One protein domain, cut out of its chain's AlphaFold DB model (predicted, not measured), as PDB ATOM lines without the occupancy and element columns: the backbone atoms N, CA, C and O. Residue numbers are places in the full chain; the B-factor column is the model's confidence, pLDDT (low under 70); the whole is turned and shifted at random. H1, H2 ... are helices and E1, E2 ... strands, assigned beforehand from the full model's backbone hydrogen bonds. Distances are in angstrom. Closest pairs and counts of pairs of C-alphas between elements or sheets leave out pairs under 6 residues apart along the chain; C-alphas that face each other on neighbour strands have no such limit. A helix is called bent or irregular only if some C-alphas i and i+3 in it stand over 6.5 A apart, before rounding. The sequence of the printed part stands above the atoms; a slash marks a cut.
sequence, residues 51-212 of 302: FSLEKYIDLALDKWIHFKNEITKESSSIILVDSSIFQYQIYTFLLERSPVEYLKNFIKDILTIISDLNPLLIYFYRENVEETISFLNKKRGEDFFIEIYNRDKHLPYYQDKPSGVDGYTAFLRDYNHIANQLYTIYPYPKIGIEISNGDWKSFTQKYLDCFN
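Overview. This is residues 51 to 212 of the 302 residues of an uncharacterized protein of Bacillus sp. BK245 (UniProt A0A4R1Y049). The long helix H7 and the short helix H2 cross at the core; H3 packs on H2 and the long helix H1 lies side by side with H3, the centres of H1, H2 and H3 making a triangle, while H4, H5 and H6 gather round the end of H7 where it begins. Near the other end of H7, a narrow ribbon of two parallel strands, E1 and E2, lies between residues 176 to 184 of H7 and residues 202 to 210 of H8. The printed part has 162 residues, with eight named helices and two named strands in the order H1 H2 H3 E1 H4 H5 H6 H7 E2 H8, and its class is mostly helix. It is compact, with a radius of gyration of the C-alphas of 17.4 A and spans of 50 by 41 by 24 A.

Arrangement. H1, residues 53 to 73, touches H3, residues 100 to 113, at a shallow tilt of 22 degrees, the same way; their closest C-alphas, Ile 65 and Ile 113, are 6.3 A apart. H2, residues 87 to 95, forms a helical hairpin with H3, touching residues 100 to 103 of H3 alone; the tilt of 32 degrees is only just shallow, and the closest C-alphas are Phe 93 and Leu 103, 6.5 A. H7, residues 165 to 185, touches H2 with its residues 175 to 179 alone, at a steep tilt of 58 degrees, closest at C-alphas Ile 90 and Tyr 175, 6.6 A. E1, residues 121 to 125, and E2, residues 190 to 194, are parallel neighbours at 19 degrees, with N 123 and O 191 at 2.9 A and N 191 and O 121 at 2.8 A. With H4, residues 129 to 140, H5, residues 142 to 152, H6, residues 156 to 160, and H7 between them, they make a strand-helix-strand unit, two parallel neighbour strands joined through helices. H4 touches H7 at a steep tilt of 54 degrees, closest at C-alphas Val 129 and Arg 173, 6.5 A. H5 touches H7 about perpendicular, at 74 degrees, closest at C-alphas Phe 145 and Val 165, 5.4 A. H6 touches H2, closest at C-alphas Tyr 157 and Leu 95, 4.8 A; it is irregular, with C-alphas 157 and 160 7.2 A apart. H8, residues 200 to 210, touches no helix; its C-alpha closest to E2 is that of Phe 203, 6.7 A from Ile 193. Every O i to N i+4 pair is within hydrogen-bond range in H2, H3, H4, H5, H7 and H8, against 16 of 17 in H1 and 0 of 1 in H6, where 1 of 2 O i to N i+3 pairs is.

Along the chain. H1 begins at C-alpha 53, (197.478, 162.629, 60.508), and is 30.7 A long, as is H7. H3 is 20.3 A long. H8 ends at C-alpha 210, (227.166, 155.419, 41.523).

Size, cuts and confidence. The two C-alphas farthest apart, Ser 75 and Pro 162, are 50.3 A apart. The printed part has no cut. The link from H1 to H2, residues 74 to 86, is long. The mean pLDDT of the printed part is 93.8, and residue 75 alone is under 70.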
ATOM      1  N   PHE A  51     192.144 158.694  57.384       89.00
ATOM      2  CA  PHE A  51     192.765 158.750  58.708       89.00
ATOM      3  C   PHE A  51     193.134 160.176  59.113       89.00
ATOM      4  O   PHE A  51     193.500 160.997  58.279       89.00
ATOM      5  N   SER A  52     193.114 160.449  60.422       92.25
ATOM      6  CA  SER A  52     193.811 161.620  60.956       92.25
ATOM      7  C   SER A  52     195.317 161.488  60.722       92.25
ATOM      8  O   SER A  52     195.846 160.372  60.667       92.25
ATOM      9  N   LEU A  53     196.024 162.618  60.668       94.19
ATOM     10  CA  LEU A  53     197.478 162.629  60.508       94.19
ATOM     11  C   LEU A  53     198.200 161.787  61.577       94.19
ATOM     12  O   LEU A  53     199.130 161.054  61.263       94.19
ATOM     13  N   GLU A  54     197.745 161.830  62.831       94.88
ATOM     14  CA  GLU A  54     198.312 161.024  63.921       94.88
ATOM     15  C   GLU A  54     198.178 159.517  63.655       94.88
ATOM     16  O   GLU A  54     199.146 158.766  63.772       94.88
ATOM     17  N   LYS A  55     196.989 159.071  63.229       93.50
ATOM     18  CA  LYS A  55     196.741 157.661  62.914       93.50
ATOM     19  C   LYS A  55     197.506 157.220  61.664       93.50
ATOM     20  O   LYS A  55     197.975 156.085  61.607       93.50
ATOM     21  N   TYR A  56     197.641 158.106  60.676       94.56
ATOM     22  CA  TYR A  56     198.485 157.880  59.508       94.56
ATOM     23  C   TYR A  56     199.938 157.624  59.915       94.56
ATOM     24  O   TYR A  56     200.518 156.628  59.488       94.56
ATOM     25  N   ILE A  57     200.500 158.490  60.765       95.62
ATOM     26  CA  ILE A  57     201.877 158.380  61.256       95.62
ATOM     27  C   ILE A  57     202.087 157.043  61.971       95.62
ATOM     28  O   ILE A  57     203.015 156.314  61.616       95.62
ATOM     29  N   ASP A  58     201.219 156.685  62.925       95.44
ATOM     30  CA  ASP A  58     201.379 155.436  63.683       95.44
ATOM     31  C   ASP A  58     201.310 154.198  62.771       95.44
ATOM     32  O   ASP A  58     202.168 153.315  62.853       95.44
ATOM     33  N   LEU A  59     200.354 154.164  61.833       93.81
ATOM     34  CA  LEU A  59     200.249 153.080  60.853       93.81
ATOM     35  C   LEU A  59     201.466 153.028  59.918       93.81
ATOM     36  O   LEU A  59     201.969 151.945  59.619       93.81
ATOM     37  N   ALA A  60     201.929 154.172  59.416       94.62
ATOM     38  CA  ALA A  60     203.051 154.225  58.489       94.62
ATOM     39  C   ALA A  60     204.346 153.728  59.148       94.62
ATOM     40  O   ALA A  60     205.076 152.950  58.532       94.62
ATOM     41  N   LEU A  61     204.607 154.102  60.406       96.38
ATOM     42  CA  LEU A  61     205.756 153.589  61.158       96.38
ATOM     43  C   LEU A  61     205.648 152.078  61.402       96.38
ATOM     44  O   LEU A  61     206.628 151.365  61.194       96.38
ATOM     45  N   ASP A  62     204.467 151.564  61.760       95.88
ATOM     46  CA  ASP A  62     204.236 150.117  61.906       95.88
ATOM     47  C   ASP A  62     204.489 149.361  60.587       95.88
ATOM     48  O   ASP A  62     205.131 148.306  60.577       95.88
ATOM     49  N   LYS A  63     204.083 149.938  59.444       94.50
ATOM     50  CA  LYS A  63     204.396 149.400  58.109       94.50
ATOM     51  C   LYS A  63     205.899 149.369  57.830       94.50
ATOM     52  O   LYS A  63     206.375 148.361  57.314       94.50
ATOM     53  N   TRP A  64     206.646 150.419  58.174       96.25
ATOM     54  CA  TRP A  64     208.104 150.457  57.986       96.25
ATOM     55  C   TRP A  64     208.846 149.467  58.889       96.25
ATOM     56  O   TRP A  64     209.797 148.830  58.440       96.25
ATOM     57  N   ILE A  65     208.391 149.284  60.133       96.25
ATOM     58  CA  ILE A  65     208.938 148.269  61.046       96.25
ATOM     59  C   ILE A  65     208.710 146.869  60.476       96.25
ATOM     60  O   ILE A  65     209.640 146.066  60.412       96.25
ATOM     61  N   HIS A  66     207.486 146.578  60.030       94.00
ATOM     62  CA  HIS A  66     207.168 145.300  59.402       94.00
ATOM     63  C   HIS A  66     208.014 145.067  58.141       94.00
ATOM     64  O   HIS A  66     208.664 144.034  58.029       94.00
ATOM     65  N   PHE A  67     208.084 146.053  57.244       93.69
ATOM     66  CA  PHE A  67     208.908 146.011  56.033       93.69
ATOM     67  C   PHE A  67     210.375 145.676  56.330       93.69
ATOM     68  O   PHE A  67     210.941 144.769  55.722       93.69
ATOM     69  N   LYS A  68     210.979 146.360  57.310       94.00
ATOM     70  CA  LYS A  68     212.351 146.085  57.750       94.00
ATOM     71  C   LYS A  68     212.515 144.634  58.205       94.00
ATOM     72  O   LYS A  68     213.485 143.977  57.827       94.00
ATOM     73  N   ASN A  69     211.584 144.144  59.020       93.06
ATOM     74  CA  ASN A  69     211.638 142.785  59.550       93.06
ATOM     75  C   ASN A  69     211.530 141.734  58.442       93.06
ATOM     76  O   ASN A  69     212.235 140.731  58.510       93.06
ATOM     77  N   GLU A  70     210.689 141.956  57.429       91.00
ATOM     78  CA  GLU A  70     210.580 141.042  56.289       91.00
ATOM     79  C   GLU A  70     211.860 141.035  55.448       91.00
ATOM     80  O   GLU A  70     212.422 139.972  55.208       91.00
ATOM     81  N   ILE A  71     212.409 142.203  55.102       90.38
ATOM     82  CA  ILE A  71     213.633 142.275  54.284       90.38
ATOM     83  C   ILE A  71     214.844 141.709  55.011       90.38
ATOM     84  O   ILE A  71     215.691 141.074  54.397       90.38
ATOM     85  N   THR A  72     214.931 141.887  56.328       89.19
ATOM     86  CA  THR A  72     216.053 141.348  57.110       89.19
ATOM     87  C   THR A  72     216.092 139.812  57.076       89.19
ATOM     88  O   THR A  72     217.156 139.220  57.255       89.19
ATOM     89  N   LYS A  73     214.956 139.145  56.813       87.62
ATOM     90  CA  LYS A  73     214.907 137.688  56.588       87.62
ATOM     91  C   LYS A  73     215.482 137.293  55.222       87.62
ATOM     92  O   LYS A  73     215.940 136.164  55.063       87.62
ATOM     93  N   GLU A  74     215.479 138.205  54.253       77.94
ATOM     94  CA  GLU A  74     215.962 138.005  52.886       77.94
ATOM     95  C   GLU A  74     217.382 138.575  52.725       77.94
ATOM     96  O   GLU A  74     217.599 139.735  52.384       77.94
ATOM     97  N   SER A  75     218.400 137.750  52.974       64.44
ATOM     98  CA  SER A  75     219.778 138.215  53.206       64.44
ATOM     99  C   SER A  75     220.572 138.706  51.978       64.44
ATOM    100  O   SER A  75     221.792 138.840  52.078       64.44
ATOM    101  N   SER A  76     219.964 138.936  50.807       71.50
ATOM    102  CA  SER A  76     220.733 139.257  49.585       71.50
ATOM    103  C   SER A  76     220.016 140.087  48.511       71.50
ATOM    104  O   SER A  76     220.439 140.062  47.354       71.50
ATOM    105  N   SER A  77     218.950 140.813  48.848       82.12
ATOM    106  CA  SER A  77     218.154 141.559  47.862       82.12
ATOM    107  C   SER A  77     218.430 143.067  47.903       82.12
ATOM    108  O   SER A  77     218.571 143.654  48.974       82.12
ATOM    109  N   ILE A  78     218.466 143.714  46.732       84.94
ATOM    110  CA  ILE A  78     218.339 145.175  46.616       84.94
ATOM    111  C   ILE A  78     216.858 145.476  46.418       84.94
ATOM    112  O   ILE A  78     216.270 145.034  45.431       84.94
ATOM    113  N   ILE A  79     216.268 146.234  47.337       89.69
ATOM    114  CA  ILE A  79     214.855 146.607  47.273       89.69
ATOM    115  C   ILE A  79     214.740 148.052  46.798       89.69
ATOM    116  O   ILE A  79     215.268 148.970  47.427       89.69
ATOM    117  N   LEU A  80     214.040 148.254  45.684       87.94
ATOM    118  CA  LEU A  80     213.701 149.581  45.187       87.94
ATOM    119  C   LEU A  80     212.346 149.991  45.756       87.94
ATOM    120  O   LEU A  80     211.344 149.321  45.520       87.94
ATOM    121  N   VAL A  81     212.313 151.111  46.471       89.62
ATOM    122  CA  VAL A  81     211.070 151.664  47.010       89.62
ATOM    123  C   VAL A  81     210.786 153.002  46.338       89.62
ATOM    124  O   VAL A  81     211.447 154.001  46.619       89.62
ATOM    125  N   ASP A  82     209.797 153.026  45.449       88.12
ATOM    126  CA  ASP A  82     209.403 154.242  44.738       88.12
ATOM    127  C   ASP A  82     208.517 155.131  45.627       88.12
ATOM    128  O   ASP A  82     207.607 154.650  46.308       88.12
ATOM    129  N   SER A  83     208.798 156.439  45.633       88.50
ATOM    130  CA  SER A  83     207.932 157.511  46.155       88.50
ATOM    131  C   SER A  83     207.556 157.448  47.649       88.50
ATOM    132  O   SER A  83     206.939 158.373  48.182       88.50
ATOM    133  N   SER A  84     207.971 156.405  48.367       87.88
ATOM    134  CA  SER A  84     207.450 156.063  49.697       87.88
ATOM    135  C   SER A  84     208.056 156.873  50.837       87.88
ATOM    136  O   SER A  84     207.410 157.021  51.870       87.88
ATOM    137  N   ILE A  85     209.263 157.422  50.666       92.62
ATOM    138  CA  ILE A  85     209.917 158.246  51.695       92.62
ATOM    139  C   ILE A  85     209.540 159.723  51.559       92.62
ATOM    140  O   ILE A  85     209.329 160.379  52.570       92.62
ATOM    141  N   PHE A  86     209.433 160.264  50.341       94.00
ATOM    142  CA  PHE A  86     209.124 161.687  50.135       94.00
ATOM    143  C   PHE A  86     207.704 161.907  49.634       94.00
ATOM    144  O   PHE A  86     206.914 162.498  50.357       94.00
ATOM    145  N   GLN A  87     207.362 161.447  48.430       94.00
ATOM    146  CA  GLN A  87     206.159 161.909  47.734       94.00
ATOM    147  C   GLN A  87     204.884 161.758  48.556       94.00
ATOM    148  O   GLN A  87     204.227 162.762  48.815       94.00
ATOM    149  N   TYR A  88     204.557 160.542  49.000       91.44
ATOM    150  CA  TYR A  88     203.337 160.317  49.778       91.44
ATOM    151  C   TYR A  88     203.348 161.087  51.102       91.44
ATOM    152  O   TYR A  88     202.332 161.650  51.491       91.44
ATOM    153  N   GLN A  89     204.513 161.183  51.743       95.06
ATOM    154  CA  GLN A  89     204.657 161.818  53.054       95.06
ATOM    155  C   GLN A  89     204.493 163.335  52.960       95.06
ATOM    156  O   GLN A  89     203.747 163.932  53.729       95.06
ATOM    157  N   ILE A  90     205.130 163.962  51.967       97.19
ATOM    158  CA  ILE A  90     204.955 165.388  51.686       97.19
ATOM    159  C   ILE A  90     203.492 165.656  51.345       97.19
ATOM    160  O   ILE A  90     202.924 166.589  51.896       97.19
ATOM    161  N   TYR A  91     202.874 164.836  50.487       95.31
ATOM    162  CA  TYR A  91     201.480 165.025  50.087       95.31
ATOM    163  C   TYR A  91     200.542 165.018  51.298       95.31
ATOM    164  O   TYR A  91     199.811 165.981  51.509       95.31
ATOM    165  N   THR A  92     200.618 163.976  52.130       94.75
ATOM    166  CA  THR A  92     199.770 163.829  53.317       94.75
ATOM    167  C   THR A  92     199.967 164.982  54.301       94.75
ATOM    168  O   THR A  92     198.997 165.621  54.700       94.75
ATOM    169  N   PHE A  93     201.210 165.307  54.664       97.31
ATOM    170  CA  PHE A  93     201.475 166.363  55.646       97.31
ATOM    171  C   PHE A  93     201.138 167.759  55.115       97.31
ATOM    172  O   PHE A  93     200.653 168.602  55.871       97.31
ATOM    173  N   LEU A  94     201.391 168.013  53.828       96.88
ATOM    174  CA  LEU A  94     201.105 169.302  53.211       96.88
ATOM    175  C   LEU A  94     199.597 169.539  53.124       96.88
ATOM    176  O   LEU A  94     199.155 170.612  53.524       96.88
ATOM    177  N   LEU A  95     198.817 168.542  52.682       96.31
ATOM    178  CA  LEU A  95     197.351 168.619  52.599       96.31
ATOM    179  C   LEU A  95     196.691 168.874  53.961       96.31
ATOM    180  O   LEU A  95     195.769 169.687  54.051       96.31
ATOM    181  N   GLU A  96     197.216 168.260  55.020       96.19
ATOM    182  CA  GLU A  96     196.797 168.482  56.413       96.19
ATOM    183  C   GLU A  96     197.283 169.820  56.997       96.19
ATOM    184  O   GLU A  96     197.027 170.128  58.160       96.19
ATOM    185  N   ARG A  97     197.992 170.642  56.206       96.31
ATOM    186  CA  ARG A  97     198.585 171.917  56.641       96.31
ATOM    187  C   ARG A  97     199.492 171.743  57.872       96.31
ATOM    188  O   ARG A  97     199.585 172.622  58.731       96.31
ATOM    189  N   SER A  98     200.179 170.606  57.961       96.94
ATOM    190  CA  SER A  98     201.077 170.302  59.072       96.94
ATOM    191  C   SER A  98     202.361 171.141  58.997       96.94
ATOM    192  O   SER A  98     202.904 171.343  57.907       96.94
ATOM    193  N   PRO A  99     202.933 171.573  60.139       96.06
ATOM    194  CA  PRO A  99     204.256 172.185  60.166       96.06
ATOM    195  C   PRO A  99     205.329 171.266  59.567       96.06
ATOM    196  O   PRO A  99     205.374 170.071  59.867       96.06
ATOM    197  N   VAL A 100     206.244 171.839  58.779       95.88
ATOM    198  CA  VAL A 100     207.312 171.086  58.094       95.88
ATOM    199  C   VAL A 100     208.233 170.337  59.061       95.88
ATOM    200  O   VAL A 100     208.690 169.241  58.752       95.88
ATOM    201  N   GLU A 101     208.469 170.877  60.257       97.06
ATOM    202  CA  GLU A 101     209.284 170.211  61.281       97.06
ATOM    203  C   GLU A 101     208.662 168.891  61.750       97.06
ATOM    204  O   GLU A 101     209.379 167.947  62.074       97.06
ATOM    205  N   TYR A 102     207.330 168.782  61.717       97.56
ATOM    206  CA  TYR A 102     206.649 167.542  62.068       97.56
ATOM    207  C   TYR A 102     206.888 166.458  61.012       97.56
ATOM    208  O   TYR A 102     207.230 165.327  61.355       97.56
ATOM    209  N   LEU A 103     206.841 166.829  59.727       98.12
ATOM    210  CA  LEU A 103     207.229 165.945  58.627       98.12
ATOM    211  C   LEU A 103     208.705 165.535  58.731       98.12
ATOM    212  O   LEU A 103     209.020 164.358  58.594       98.12
ATOM    213  N   LYS A 104     209.620 166.471  59.014       97.88
ATOM    214  CA  LYS A 104     211.054 166.163  59.168       97.88
ATOM    215  C   LYS A 104     211.309 165.136  60.271       97.88
ATOM    216  O   LYS A 104     212.088 164.208  60.059       97.88
ATOM    217  N   ASN A 105     210.643 165.280  61.417       97.62
ATOM    218  CA  ASN A 105     210.739 164.315  62.514       97.62
ATOM    219  C   ASN A 105     210.192 162.945  62.103       97.62
ATOM    220  O   ASN A 105     210.870 161.943  62.291       97.62
ATOM    221  N   PHE A 106     209.036 162.907  61.445       98.06
ATOM    222  CA  PHE A 106     208.466 161.658  60.951       98.06
ATOM    223  C   PHE A 106     209.375 160.942  59.932       98.06
ATOM    224  O   PHE A 106     209.604 159.739  60.037       98.06
ATOM    225  N   ILE A 107     209.976 161.674  58.985       97.88
ATOM    226  CA  ILE A 107     210.971 161.099  58.066       97.88
ATOM    227  C   ILE A 107     212.189 160.580  58.833       97.88
ATOM    228  O   ILE A 107     212.683 159.497  58.530       97.88
ATOM    229  N   LYS A 108     212.665 161.308  59.848       97.69
ATOM    230  CA  LYS A 108     213.767 160.852  60.705       97.69
ATOM    231  C   LYS A 108     213.428 159.542  61.425       97.69
ATOM    232  O   LYS A 108     214.304 158.682  61.532       97.69
ATOM    233  N   ASP A 109     212.190 159.363  61.870       98.25
ATOM    234  CA  ASP A 109     211.742 158.122  62.508       98.25
ATOM    235  C   ASP A 109     211.753 156.951  61.517       98.25
ATOM    236  O   ASP A 109     212.325 155.901  61.819       98.25
ATOM    237  N   ILE A 110     211.242 157.151  60.294       97.81
ATOM    238  CA  ILE A 110     211.332 156.146  59.218       97.81
ATOM    239  C   ILE A 110     212.792 155.764  58.953       97.81
ATOM    240  O   ILE A 110     213.141 154.586  58.917       97.81
ATOM    241  N   LEU A 111     213.658 156.763  58.797       97.31
ATOM    242  CA  LEU A 111     215.082 156.576  58.530       97.31
ATOM    243  C   LEU A 111     215.806 155.846  59.661       97.31
ATOM    244  O   LEU A 111     216.677 155.021  59.397       97.31
ATOM    245  N   THR A 112     215.410 156.097  60.907       97.75
ATOM    246  CA  THR A 112     215.928 155.377  62.073       97.75
ATOM    247  C   THR A 112     215.548 153.898  62.010       97.75
ATOM    248  O   THR A 112     216.408 153.042  62.231       97.75
ATOM    249  N   ILE A 113     214.295 153.584  61.651       97.75
ATOM    250  CA  ILE A 113     213.809 152.203  61.507       97.75
ATOM    251  C   ILE A 113     214.658 151.433  60.490       97.75
ATOM    252  O   ILE A 113     215.143 150.348  60.806       97.75
ATOM    253  N   ILE A 114     214.876 152.001  59.301       95.88
ATOM    254  CA  ILE A 114     215.556 151.320  58.185       95.88
ATOM    255  C   ILE A 114     217.079 151.522  58.157       95.88
ATOM    256  O   ILE A 114     217.725 151.180  57.172       95.88
ATOM    257  N   SER A 115     217.657 152.114  59.202       95.19
ATOM    258  CA  SER A 115     219.055 152.566  59.215       95.19
ATOM    259  C   SER A 115     220.088 151.466  58.942       95.19
ATOM    260  O   SER A 115     221.108 151.723  58.307       95.19
ATOM    261  N   ASP A 116     219.813 150.240  59.380       93.44
ATOM    262  CA  ASP A 116     220.647 149.047  59.196       93.44
ATOM    263  C   ASP A 116     220.471 148.367  57.830       93.44
ATOM    264  O   ASP A 116     221.256 147.488  57.480       93.44
ATOM    265  N   LEU A 117     219.504 148.811  57.021       93.25
ATOM    266  CA  LEU A 117     219.292 148.327  55.652       93.25
ATOM    267  C   LEU A 117     220.170 149.051  54.618       93.25
ATOM    268  O   LEU A 117     220.029 148.809  53.423       93.25
ATOM    269  N   ASN A 118     221.071 149.938  55.059       91.69
ATOM    270  CA  ASN A 118     221.921 150.777  54.205       91.69
ATOM    271  C   ASN A 118     221.114 151.583  53.164       91.69
ATOM    272  O   ASN A 118     221.354 151.456  51.960       91.69
ATOM    273  N   PRO A 119     220.137 152.401  53.600       93.94
ATOM    274  CA  PRO A 119     219.261 153.113  52.682       93.94
ATOM    275  C   PRO A 119     220.053 154.113  51.832       93.94
ATOM    276  O   PRO A 119     220.944 154.812  52.320       93.94
ATOM    277  N   LEU A 120     219.691 154.206  50.555       92.81
ATOM    278  CA  LEU A 120     220.241 155.175  49.619       92.81
ATOM    279  C   LEU A 120     219.101 155.881  48.890       92.81
ATOM    280  O   LEU A 120     218.141 155.248  48.452       92.81
ATOM    281  N   LEU A 121     219.216 157.200  48.749       94.31
ATOM    282  CA  LEU A 121     218.211 158.020  48.080       94.31
ATOM    283  C   LEU A 121     218.634 158.392  46.656       94.31
ATOM    284  O   LEU A 121     219.633 159.081  46.459       94.31
ATOM    285  N   ILE A 122     217.822 158.014  45.670       92.69
ATOM    286  CA  ILE A 122     217.874 158.576  44.316       92.69
ATOM    287  C   ILE A 122     216.802 159.662  44.232       92.69
ATOM    288  O   ILE A 122     215.616 159.379  44.380       92.69
ATOM    289  N   TYR A 123     217.219 160.908  44.016       94.44
ATOM    290  CA  TYR A 123     216.328 162.063  43.968       94.44
ATOM    291  C   TYR A 123     216.332 162.684  42.572       94.44
ATOM    292  O   TYR A 123     217.293 163.347  42.173       94.44
ATOM    293  N   PHE A 124     215.248 162.467  41.829       93.25
ATOM    294  CA  PHE A 124     215.005 163.163  40.570       93.25
ATOM    295  C   PHE A 124     214.448 164.555  40.852       93.25
ATOM    296  O   PHE A 124     213.438 164.690  41.541       93.25
ATOM    297  N   TYR A 125     215.086 165.581  40.299       93.62
ATOM    298  CA  TYR A 125     214.666 166.963  40.489       93.62
ATOM    299  C   TYR A 125     214.784 167.769  39.202       93.62
ATOM    300  O   TYR A 125     215.457 167.378  38.251       93.62
ATOM    301  N   ARG A 126     214.108 168.913  39.187       93.25
ATOM    302  CA  ARG A 126     214.261 169.944  38.167       93.25
ATOM    303  C   ARG A 126     214.616 171.244  38.864       93.25
ATOM    304  O   ARG A 126     214.012 171.557  39.888       93.25
ATOM    305  N   GLU A 127     215.597 171.972  38.345       91.25
ATOM    306  CA  GLU A 127     216.088 173.195  39.000       91.25
ATOM    307  C   GLU A 127     215.014 174.284  39.094       91.25
ATOM    308  O   GLU A 127     214.878 174.941  40.127       91.25
ATOM    309  N   ASN A 128     214.221 174.447  38.032       95.50
ATOM    310  CA  ASN A 128     213.190 175.471  37.955       95.50
ATOM    311  C   ASN A 128     211.788 174.867  38.137       95.50
ATOM    312  O   ASN A 128     211.272 174.129  37.289       95.50
ATOM    313  N   VAL A 129     211.147 175.212  39.256       96.00
ATOM    314  CA  VAL A 129     209.797 174.739  39.590       96.00
ATOM    315  C   VAL A 129     208.733 175.275  38.631       96.00
ATOM    316  O   VAL A 129     207.827 174.535  38.262       96.00
ATOM    317  N   GLU A 130     208.865 176.510  38.146       97.19
ATOM    318  CA  GLU A 130     207.896 177.099  37.213       97.19
ATOM    319  C   GLU A 130     207.966 176.417  35.846       97.19
ATOM    320  O   GLU A 130     206.942 176.064  35.259       97.19
ATOM    321  N   GLU A 131     209.178 176.144  35.362       96.44
ATOM    322  CA  GLU A 131     209.375 175.363  34.137       96.44
ATOM    323  C   GLU A 131     208.859 173.930  34.295       96.44
ATOM    324  O   GLU A 131     208.308 173.359  33.354       96.44
ATOM    325  N   THR A 132     208.980 173.355  35.492       95.50
ATOM    326  CA  THR A 132     208.449 172.023  35.809       95.50
ATOM    327  C   THR A 132     206.930 171.994  35.773       95.50
ATOM    328  O   THR A 132     206.351 171.094  35.163       95.50
ATOM    329  N   ILE A 133     206.281 172.984  36.384       97.25
ATOM    330  CA  ILE A 133     204.824 173.112  36.378       97.25
ATOM    331  C   ILE A 133     204.325 173.341  34.948       97.25
ATOM    332  O   ILE A 133     203.405 172.655  34.505       97.25
ATOM    333  N   SER A 134     204.979 174.225  34.192       96.12
ATOM    334  CA  SER A 134     204.668 174.469  32.779       96.12
ATOM    335  C   SER A 134     204.820 173.202  31.928       96.12
ATOM    336  O   SER A 134     203.930 172.851  31.151       96.12
ATOM    337  N   PHE A 135     205.909 172.452  32.124       94.44
ATOM    338  CA  PHE A 135     206.128 171.164  31.468       94.44
ATOM    339  C   PHE A 135     205.021 170.154  31.799       94.44
ATOM    340  O   PHE A 135     204.518 169.475  30.899       94.44
ATOM    341  N   LEU A 136     204.624 170.058  33.072       94.81
ATOM    342  CA  LEU A 136     203.557 169.165  33.511       94.81
ATOM    343  C   LEU A 136     202.211 169.558  32.891       94.81
ATOM    344  O   LEU A 136     201.530 168.684  32.355       94.81
ATOM    345  N   ASN A 137     201.869 170.849  32.897       94.81
ATOM    346  CA  ASN A 137     200.640 171.362  32.292       94.81
ATOM    347  C   ASN A 137     200.605 171.077  30.785       94.81
ATOM    348  O   ASN A 137     199.645 170.509  30.279       94.81
ATOM    349  N   LYS A 138     201.705 171.325  30.065       95.44
ATOM    350  CA  LYS A 138     201.801 170.993  28.635       95.44
ATOM    351  C   LYS A 138     201.601 169.499  28.355       95.44
ATOM    352  O   LYS A 138     201.079 169.139  27.304       95.44
ATOM    353  N   LYS A 139     202.054 168.626  29.260       92.69
ATOM    354  CA  LYS A 139     201.991 167.169  29.080       92.69
ATOM    355  C   LYS A 139     200.645 166.563  29.484       92.69
ATOM    356  O   LYS A 139     200.251 165.560  28.897       92.69
ATOM    357  N   ARG A 140     199.990 167.105  30.513       93.88
ATOM    358  CA  ARG A 140     198.769 166.538  31.116       93.88
ATOM    359  C   ARG A 140     197.500 167.336  30.812       93.88
ATOM    360  O   ARG A 140     196.421 166.774  30.930       93.88
ATOM    361  N   GLY A 141     197.637 168.592  30.396       95.94
ATOM    362  CA  GLY A 141     196.537 169.530  30.196       95.94
ATOM    363  C   GLY A 141     196.078 170.200  31.492       95.94
ATOM    364  O   GLY A 141     196.327 169.703  32.593       95.94
ATOM    365  N   GLU A 142     195.375 171.323  31.347       96.50
ATOM    366  CA  GLU A 142     194.823 172.080  32.477       96.50
ATOM    367  C   GLU A 142     193.710 171.315  33.198       96.50
ATOM    368  O   GLU A 142     193.590 171.421  34.418       96.50
ATOM    369  N   ASP A 143     192.947 170.489  32.476       97.44
ATOM    370  CA  ASP A 143     191.886 169.658  33.054       97.44
ATOM    371  C   ASP A 143     192.430 168.761  34.170       97.44
ATOM    372  O   ASP A 143     191.846 168.699  35.249       97.44
ATOM    373  N   PHE A 144     193.618 168.177  33.980       96.88
ATOM    374  CA  PHE A 144     194.290 167.401  35.021       96.88
ATOM    375  C   PHE A 144     194.555 168.236  36.285       96.88
ATOM    376  O   PHE A 144     194.366 167.762  37.402       96.88
ATOM    377  N   PHE A 145     194.973 169.496  36.142       97.81
ATOM    378  CA  PHE A 145     195.221 170.376  37.290       97.81
ATOM    379  C   PHE A 145     193.921 170.703  38.027       97.81
ATOM    380  O   PHE A 145     193.887 170.706  39.259       97.81
ATOM    381  N   ILE A 146     192.851 170.956  37.274       97.88
ATOM    382  CA  ILE A 146     191.516 171.226  37.811       97.88
ATOM    383  C   ILE A 146     190.963 169.992  38.529       97.88
ATOM    384  O   ILE A 146     190.379 170.133  39.602       97.88
ATOM    385  N   GLU A 147     191.157 168.795  37.979       97.81
ATOM    386  CA  GLU A 147     190.757 167.526  38.592       97.81
ATOM    387  C   GLU A 147     191.452 167.305  39.935       97.81
ATOM    388  O   GLU A 147     190.773 167.067  40.938       97.81
ATOM    389  N   ILE A 148     192.782 167.452  39.988       97.00
ATOM    390  CA  ILE A 148     193.530 167.308  41.244       97.00
ATOM    391  C   ILE A 148     193.098 168.366  42.265       97.00
ATOM    392  O   ILE A 148     192.809 168.024  43.413       97.00
ATOM    393  N   TYR A 149     192.969 169.632  41.855       97.81
ATOM    394  CA  TYR A 149     192.443 170.671  42.741       97.81
ATOM    395  C   TYR A 149     191.047 170.307  43.261       97.81
ATOM    396  O   TYR A 149     190.790 170.391  44.456       97.81
ATOM    397  N   ASN A 150     190.126 169.877  42.397       97.81
ATOM    398  CA  ASN A 150     188.761 169.548  42.802       97.81
ATOM    399  C   ASN A 150     188.688 168.360  43.757       97.81
ATOM    400  O   ASN A 150     187.826 168.373  44.639       97.81
ATOM    401  N   ARG A 151     189.582 167.379  43.596       95.44
ATOM    402  CA  ARG A 151     189.737 166.265  44.532       95.44
ATOM    403  C   ARG A 151     190.101 166.780  45.925       95.44
ATOM    404  O   ARG A 151     189.448 166.392  46.885       95.44
ATOM    405  N   ASP A 152     191.053 167.708  46.027       95.81
ATOM    406  CA  ASP A 152     191.687 168.056  47.308       95.81
ATOM    407  C   ASP A 152     191.214 169.381  47.937       95.81
ATOM    408  O   ASP A 152     191.487 169.627  49.107       95.81
ATOM    409  N   LYS A 153     190.483 170.239  47.211       96.62
ATOM    410  CA  LYS A 153     190.116 171.618  47.624       96.62
ATOM    411  C   LYS A 153     189.396 171.752  48.970       96.62
ATOM    412  O   LYS A 153     189.271 172.856  49.488       96.62
ATOM    413  N   HIS A 154     188.859 170.657  49.496       95.31
ATOM    414  CA  HIS A 154     188.160 170.616  50.777       95.31
ATOM    415  C   HIS A 154     189.111 170.412  51.974       95.31
ATOM    416  O   HIS A 154     188.683 170.560  53.118       95.31
ATOM    417  N   LEU A 155     190.382 170.080  51.723       95.62
ATOM    418  CA  LEU A 155     191.392 169.790  52.739       95.62
ATOM    419  C   LEU A 155     192.030 171.068  53.319       95.62
ATOM    420  O   LEU A 155     192.032 172.113  52.656       95.62
ATOM    421  N   PRO A 156     192.598 171.007  54.545       96.81
ATOM    422  CA  PRO A 156     193.110 172.175  55.269       96.81
ATOM    423  C   PRO A 156     194.075 173.074  54.485       96.81
ATOM    424  O   PRO A 156     194.024 174.297  54.632       96.81
ATOM    425  N   TYR A 157     194.934 172.496  53.640       97.50
ATOM    426  CA  TYR A 157     195.904 173.238  52.828       97.50
ATOM    427  C   TYR A 157     195.274 174.306  51.926       97.50
ATOM    428  O   TYR A 157     195.832 175.392  51.779       97.50
ATOM    429  N   TYR A 158     194.119 174.007  51.324       97.75
ATOM    430  CA  TYR A 158     193.520 174.848  50.285       97.75
ATOM    431  C   TYR A 158     192.636 175.975  50.828       97.75
ATOM    432  O   TYR A 158     192.202 176.824  50.054       97.75
ATOM    433  N   GLN A 159     192.394 176.029  52.142       96.31
ATOM    434  CA  GLN A 159     191.487 177.007  52.763       96.31
ATOM    435  C   GLN A 159     191.865 178.471  52.483       96.31
ATOM    436  O   GLN A 159     190.994 179.337  52.479       96.31
ATOM    437  N   ASP A 160     193.150 178.750  52.258       94.94
ATOM    438  CA  ASP A 160     193.693 180.081  51.972       94.94
ATOM    439  C   ASP A 160     194.441 180.152  50.627       94.94
ATOM    440  O   ASP A 160     195.261 181.048  50.412       94.94
ATOM    441  N   LYS A 161     194.184 179.199  49.722       96.50
ATOM    442  CA  LYS A 161     194.825 179.128  48.403       96.50
ATOM    443  C   LYS A 161     193.869 179.575  47.294       96.50
ATOM    444  O   LYS A 161     192.652 179.484  47.455       96.50
ATOM    445  N   PRO A 162     194.400 180.051  46.152       97.31
ATOM    446  CA  PRO A 162     193.588 180.305  44.967       97.31
ATOM    447  C   PRO A 162     192.836 179.051  44.510       97.31
ATOM    448  O   PRO A 162     193.259 177.924  44.766       97.31
ATOM    449  N   SER A 163     191.734 179.242  43.791       96.81
ATOM    450  CA  SER A 163     190.965 178.132  43.233       96.81
ATOM    451  C   SER A 163     191.525 177.626  41.903       96.81
ATOM    452  O   SER A 163     192.079 178.401  41.126       96.81
ATOM    453  N   GLY A 164     191.275 176.356  41.581       96.50
ATOM    454  CA  GLY A 164     191.560 175.786  40.264       96.50
ATOM    455  C   GLY A 164     193.052 175.556  40.030       96.50
ATOM    456  O   GLY A 164     193.774 175.134  40.936       96.50
ATOM    457  N   VAL A 165     193.509 175.834  38.805       97.31
ATOM    458  CA  VAL A 165     194.898 175.613  38.363       97.31
ATOM    459  C   VAL A 165     195.904 176.325  39.270       97.31
ATOM    460  O   VAL A 165     196.913 175.730  39.646       97.31
ATOM    461  N   ASP A 166     195.616 177.562  39.678       97.88
ATOM    462  CA  ASP A 166     196.506 178.347  40.540       97.88
ATOM    463  C   ASP A 166     196.653 177.733  41.936       97.88
ATOM    464  O   ASP A 166     197.742 177.751  42.514       97.88
ATOM    465  N   GLY A 167     195.578 177.135  42.458       97.88
ATOM    466  CA  GLY A 167     195.598 176.418  43.730       97.88
ATOM    467  C   GLY A 167     196.550 175.232  43.690       97.88
ATOM    468  O   GLY A 167     197.430 175.109  44.541       97.88
ATOM    469  N   TYR A 168     196.419 174.375  42.674       98.06
ATOM    470  CA  TYR A 168     197.303 173.217  42.539       98.06
ATOM    471  C   TYR A 168     198.741 173.616  42.163       98.06
ATOM    472  O   TYR A 168     199.704 173.010  42.623       98.06
ATOM    473  N   THR A 169     198.918 174.698  41.406       98.12
ATOM    474  CA  THR A 169     200.237 175.290  41.133       98.12
ATOM    475  C   THR A 169     200.925 175.723  42.430       98.12
ATOM    476  O   THR A 169     202.105 175.432  42.623       98.12
ATOM    477  N   ALA A 170     200.204 176.373  43.351       98.25
ATOM    478  CA  ALA A 170     200.739 176.722  44.668       98.25
ATOM    479  C   ALA A 170     201.154 175.471  45.462       98.25
ATOM    480  O   ALA A 170     202.263 175.434  45.998       98.25
ATOM    481  N   PHE A 171     200.331 174.418  45.435       98.19
ATOM    482  CA  PHE A 171     200.667 173.130  46.047       98.19
ATOM    483  C   PHE A 171     201.978 172.551  45.500       98.19
ATOM    484  O   PHE A 171     202.842 172.140  46.271       98.19
ATOM    485  N   LEU A 172     202.168 172.552  44.177       97.75
ATOM    486  CA  LEU A 172     203.384 172.026  43.547       97.75
ATOM    487  C   LEU A 172     204.643 172.822  43.931       97.75
ATOM    488  O   LEU A 172     205.716 172.233  44.089       97.75
ATOM    489  N   ARG A 173     204.526 174.143  44.122       98.00
ATOM    490  CA  ARG A 173     205.631 174.991  44.605       98.00
ATOM    491  C   ARG A 173     206.029 174.639  46.033       98.00
ATOM    492  O   ARG A 173     207.216 174.425  46.294       98.00
ATOM    493  N   ASP A 174     205.049 174.532  46.926       97.81
ATOM    494  CA  ASP A 174     205.281 174.174  48.327       97.81
ATOM    495  C   ASP A 174     205.840 172.752  48.446       97.81
ATOM    496  O   ASP A 174     206.818 172.525  49.163       97.81
ATOM    497  N   TYR A 175     205.298 171.810  47.667       97.62
ATOM    498  CA  TYR A 175     205.815 170.448  47.558       97.62
ATOM    499  C   TYR A 175     207.296 170.450  47.158       97.62
ATOM    500  O   TYR A 175     208.118 169.830  47.834       97.62
ATOM    501  N   ASN A 176     207.663 171.171  46.091       96.81
ATOM    502  CA  ASN A 176     209.048 171.255  45.628       96.81
ATOM    503  C   ASN A 176     209.971 171.853  46.700       96.81
ATOM    504  O   ASN A 176     211.077 171.359  46.923       96.81
ATOM    505  N   HIS A 177     209.518 172.900  47.393       96.75
ATOM    506  CA  HIS A 177     210.286 173.503  48.475       96.75
ATOM    507  C   HIS A 177     210.567 172.497  49.600       96.75
ATOM    508  O   HIS A 177     211.719 172.325  50.003       96.75
ATOM    509  N   ILE A 178     209.536 171.785  50.064       97.69
ATOM    510  CA  ILE A 178     209.660 170.778  51.123       97.69
ATOM    511  C   ILE A 178     210.549 169.613  50.672       97.69
ATOM    512  O   ILE A 178     211.440 169.211  51.419       97.69
ATOM    513  N   ALA A 179     210.364 169.101  49.453       97.19
ATOM    514  CA  ALA A 179     211.181 168.016  48.908       97.19
ATOM    515  C   ALA A 179     212.677 168.372  48.911       97.19
ATOM    516  O   ALA A 179     213.504 167.576  49.357       97.19
ATOM    517  N   ASN A 180     213.026 169.602  48.521       96.00
ATOM    518  CA  ASN A 180     214.409 170.081  48.540       96.00
ATOM    519  C   ASN A 180     214.964 170.250  49.965       96.00
ATOM    520  O   ASN A 180     216.137 169.944  50.212       96.00
ATOM    521  N   GLN A 181     214.139 170.674  50.930       96.31
ATOM    522  CA  GLN A 181     214.540 170.688  52.340       96.31
ATOM    523  C   GLN A 181     214.827 169.272  52.861       96.31
ATOM    524  O   GLN A 181     215.867 169.055  53.483       96.31
ATOM    525  N   LEU A 182     213.942 168.308  52.582       97.19
ATOM    526  CA  LEU A 182     214.111 166.911  52.993       97.19
ATOM    527  C   LEU A 182     215.339 166.270  52.340       97.19
ATOM    528  O   LEU A 182     216.131 165.625  53.027       97.19
ATOM    529  N   TYR A 183     215.552 166.509  51.043       97.00
ATOM    530  CA  TYR A 183     216.757 166.069  50.345       97.00
ATOM    531  C   TYR A 183     218.019 166.629  51.009       97.00
ATOM    532  O   TYR A 183     218.969 165.883  51.232       97.00
ATOM    533  N   THR A 184     218.027 167.911  51.390       95.62
ATOM    534  CA  THR A 184     219.181 168.561  52.034       95.62
ATOM    535  C   THR A 184     219.553 167.882  53.353       95.62
ATOM    536  O   THR A 184     220.723 167.553  53.552       95.62
ATOM    537  N   ILE A 185     218.570 167.595  54.213       95.06
ATOM    538  CA  ILE A 185     218.800 167.014  55.548       95.06
ATOM    539  C   ILE A 185     218.939 165.484  55.561       95.06
ATOM    540  O   ILE A 185     219.243 164.915  56.606       95.06
ATOM    541  N   TYR A 186     218.709 164.808  54.432       96.75
ATOM    542  CA  TYR A 186     218.815 163.351  54.346       96.75
ATOM    543  C   TYR A 186     220.240 162.877  54.717       96.75
ATOM    544  O   TYR A 186     221.195 163.339  54.075       96.75
ATOM    545  N   PRO A 187     220.400 161.994  55.727       95.88
ATOM    546  CA  PRO A 187     221.692 161.709  56.358       95.88
ATOM    547  C   PRO A 187     222.492 160.569  55.705       95.88
ATOM    548  O   PRO A 187     223.682 160.440  55.979       95.88
ATOM    549  N   TYR A 188     221.861 159.737  54.873       95.31
ATOM    550  CA  TYR A 188     222.501 158.586  54.223       95.31
ATOM    551  C   TYR A 188     222.992 158.930  52.807       95.31
ATOM    552  O   TYR A 188     222.710 160.035  52.321       95.31
ATOM    553  N   PRO A 189     223.723 158.024  52.122       93.75
ATOM    554  CA  PRO A 189     224.115 158.238  50.737       93.75
ATOM    555  C   PRO A 189     222.924 158.654  49.870       93.75
ATOM    556  O   PRO A 189     221.841 158.069  49.929       93.75
ATOM    557  N   LYS A 190     223.121 159.704  49.075       93.75
ATOM    558  CA  LYS A 190     222.089 160.248  48.197       93.75
ATOM    559  C   LYS A 190     222.689 160.755  46.900       93.75
ATOM    560  O   LYS A 190     223.795 161.298  46.895       93.75
ATOM    561  N   ILE A 191     221.935 160.611  45.820       92.69
ATOM    562  CA  ILE A 191     222.278 161.125  44.501       92.69
ATOM    563  C   ILE A 191     221.132 161.973  43.954       92.69
ATOM    564  O   ILE A 191     220.001 161.515  43.814       92.69
ATOM    565  N   GLY A 192     221.451 163.224  43.631       93.25
ATOM    566  CA  GLY A 192     220.571 164.124  42.896       93.25
ATOM    567  C   GLY A 192     220.766 163.958  41.390       93.25
ATOM    568  O   GLY A 192     221.896 163.998  40.881       93.25
ATOM    569  N   ILE A 193     219.666 163.797  40.664       93.25
ATOM    570  CA  ILE A 193     219.642 163.702  39.206       93.25
ATOM    571  C   ILE A 193     218.731 164.811  38.678       93.25
ATOM    572  O   ILE A 193     217.519 164.776  38.874       93.25
ATOM    573  N   GLU A 194     219.345 165.798  38.029       92.88
ATOM    574  CA  GLU A 194     218.652 166.892  37.349       92.88
ATOM    575  C   GLU A 194     218.053 166.351  36.044       92.88
ATOM    576  O   GLU A 194     218.796 165.830  35.212       92.88
ATOM    577  N   ILE A 195     216.726 166.409  35.894       93.19
ATOM    578  CA  ILE A 195     215.998 165.775  34.782       93.19
ATOM    579  C   ILE A 195     215.355 166.760  33.795       93.19
ATOM    580  O   ILE A 195     214.459 166.378  33.029       93.19
ATOM    581  N   SER A 196     215.758 168.031  33.796       91.69
ATOM    582  CA  SER A 196     215.129 169.059  32.958       91.69
ATOM    583  C   SER A 196     215.389 168.840  31.470       91.69
ATOM    584  O   SER A 196     214.474 169.023  30.668       91.69
ATOM    585  N   ASN A 197     216.582 168.364  31.091       90.88
ATOM    586  CA  ASN A 197     216.930 168.127  29.682       90.88
ATOM    587  C   ASN A 197     216.347 166.818  29.096       90.88
ATOM    588  O   ASN A 197     216.389 166.622  27.884       90.88
ATOM    589  N   GLY A 198     215.793 165.933  29.937       88.06
ATOM    590  CA  GLY A 198     215.198 164.663  29.510       88.06
ATOM    591  C   GLY A 198     216.178 163.615  28.957       88.06
ATOM    592  O   GLY A 198     215.728 162.660  28.322       88.06
ATOM    593  N   ASP A 199     217.488 163.753  29.185       90.69
ATOM    594  CA  ASP A 199     218.517 162.806  28.736       90.69
ATOM    595  C   ASP A 199     218.597 161.566  29.645       90.69
ATOM    596  O   ASP A 199     219.550 161.341  30.396       90.69
ATOM    597  N   TRP A 200     217.576 160.713  29.544       87.19
ATOM    598  CA  TRP A 200     217.469 159.473  30.319       87.19
ATOM    599  C   TRP A 200     218.656 158.524  30.149       87.19
ATOM    600  O   TRP A 200     218.947 157.749  31.062       87.19
ATOM    601  N   LYS A 201     219.361 158.580  29.013       85.81
ATOM    602  CA  LYS A 201     220.557 157.765  28.786       85.81
ATOM    603  C   LYS A 201     221.695 158.230  29.693       85.81
ATOM    604  O   LYS A 201     222.297 157.402  30.376       85.81
ATOM    605  N   SER A 202     221.952 159.535  29.737       88.06
ATOM    606  CA  SER A 202     222.941 160.128  30.644       88.06
ATOM    607  C   SER A 202     222.573 159.902  32.112       88.06
ATOM    608  O   SER A 202     223.409 159.471  32.908       88.06
ATOM    609  N   PHE A 203     221.295 160.079  32.468       89.50
ATOM    610  CA  PHE A 203     220.816 159.833  33.834       89.50
ATOM    611  C   PHE A 203     221.019 158.380  34.257       89.50
ATOM    612  O   PHE A 203     221.442 158.124  35.383       89.50
ATOM    613  N   THR A 204     220.769 157.449  33.330       86.62
ATOM    614  CA  THR A 204     220.993 156.017  33.530       86.62
ATOM    615  C   THR A 204     222.442 155.700  33.824       86.62
ATOM    616  O   THR A 204     222.734 155.046  34.822       86.62
ATOM    617  N   GLN A 205     223.358 156.234  33.021       86.31
ATOM    618  CA  GLN A 205     224.779 156.042  33.267       86.31
ATOM    619  C   GLN A 205     225.196 156.579  34.644       86.31
ATOM    620  O   GLN A 205     225.901 155.898  35.380       86.31
ATOM    621  N   LYS A 206     224.683 157.751  35.039       87.62
ATOM    622  CA  LYS A 206     225.047 158.403  36.303       87.62
ATOM    623  C   LYS A 206     224.736 157.550  37.538       87.62
ATOM    624  O   LYS A 206     225.565 157.479  38.444       87.62
ATOM    625  N   TYR A 207     223.558 156.921  37.612       86.06
ATOM    626  CA  TYR A 207     223.262 156.052  38.755       86.06
ATOM    627  C   TYR A 207     223.970 154.700  38.642       86.06
ATOM    628  O   TYR A 207     224.442 154.204  39.657       86.06
ATOM    629  N   LEU A 208     224.129 154.131  37.441       87.19
ATOM    630  CA  LEU A 208     224.910 152.901  37.259       87.19
ATOM    631  C   LEU A 208     226.340 153.062  37.790       87.19
ATOM    632  O   LEU A 208     226.791 152.226  38.570       87.19
ATOM    633  N   ASP A 209     227.000 154.175  37.465       86.44
ATOM    634  CA  ASP A 209     228.337 154.502  37.966       86.44
ATOM    635  C   ASP A 209     228.349 154.635  39.497       86.44
ATOM    636  O   ASP A 209     229.244 154.117  40.164       86.44
ATOM    637  N   CYS A 210     227.319 155.268  40.072       82.94
ATOM    638  CA  CYS A 210     227.166 155.419  41.523       82.94
ATOM    639  C   CYS A 210     227.068 154.072  42.256       82.94
ATOM    640  O   CYS A 210     227.538 153.953  43.387       82.94
ATOM    641  N   PHE A 211     226.462 153.066  41.625       81.38
ATOM    642  CA  PHE A 211     226.318 151.721  42.186       81.38
ATOM    643  C   PHE A 211     227.393 150.738  41.708       81.38
ATOM    644  O   PHE A 211     227.344 149.567  42.080       81.38
ATOM    645  N   ASN A 212     228.355 151.183  40.888       84.81
ATOM    646  CA  ASN A 212     229.318 150.313  40.208       84.81
ATOM    647  C   ASN A 212     228.633 149.152  39.454       84.81
ATOM    648  O   ASN A 212     229.071 148.000  39.484       84.81
TER     649      ASN A 212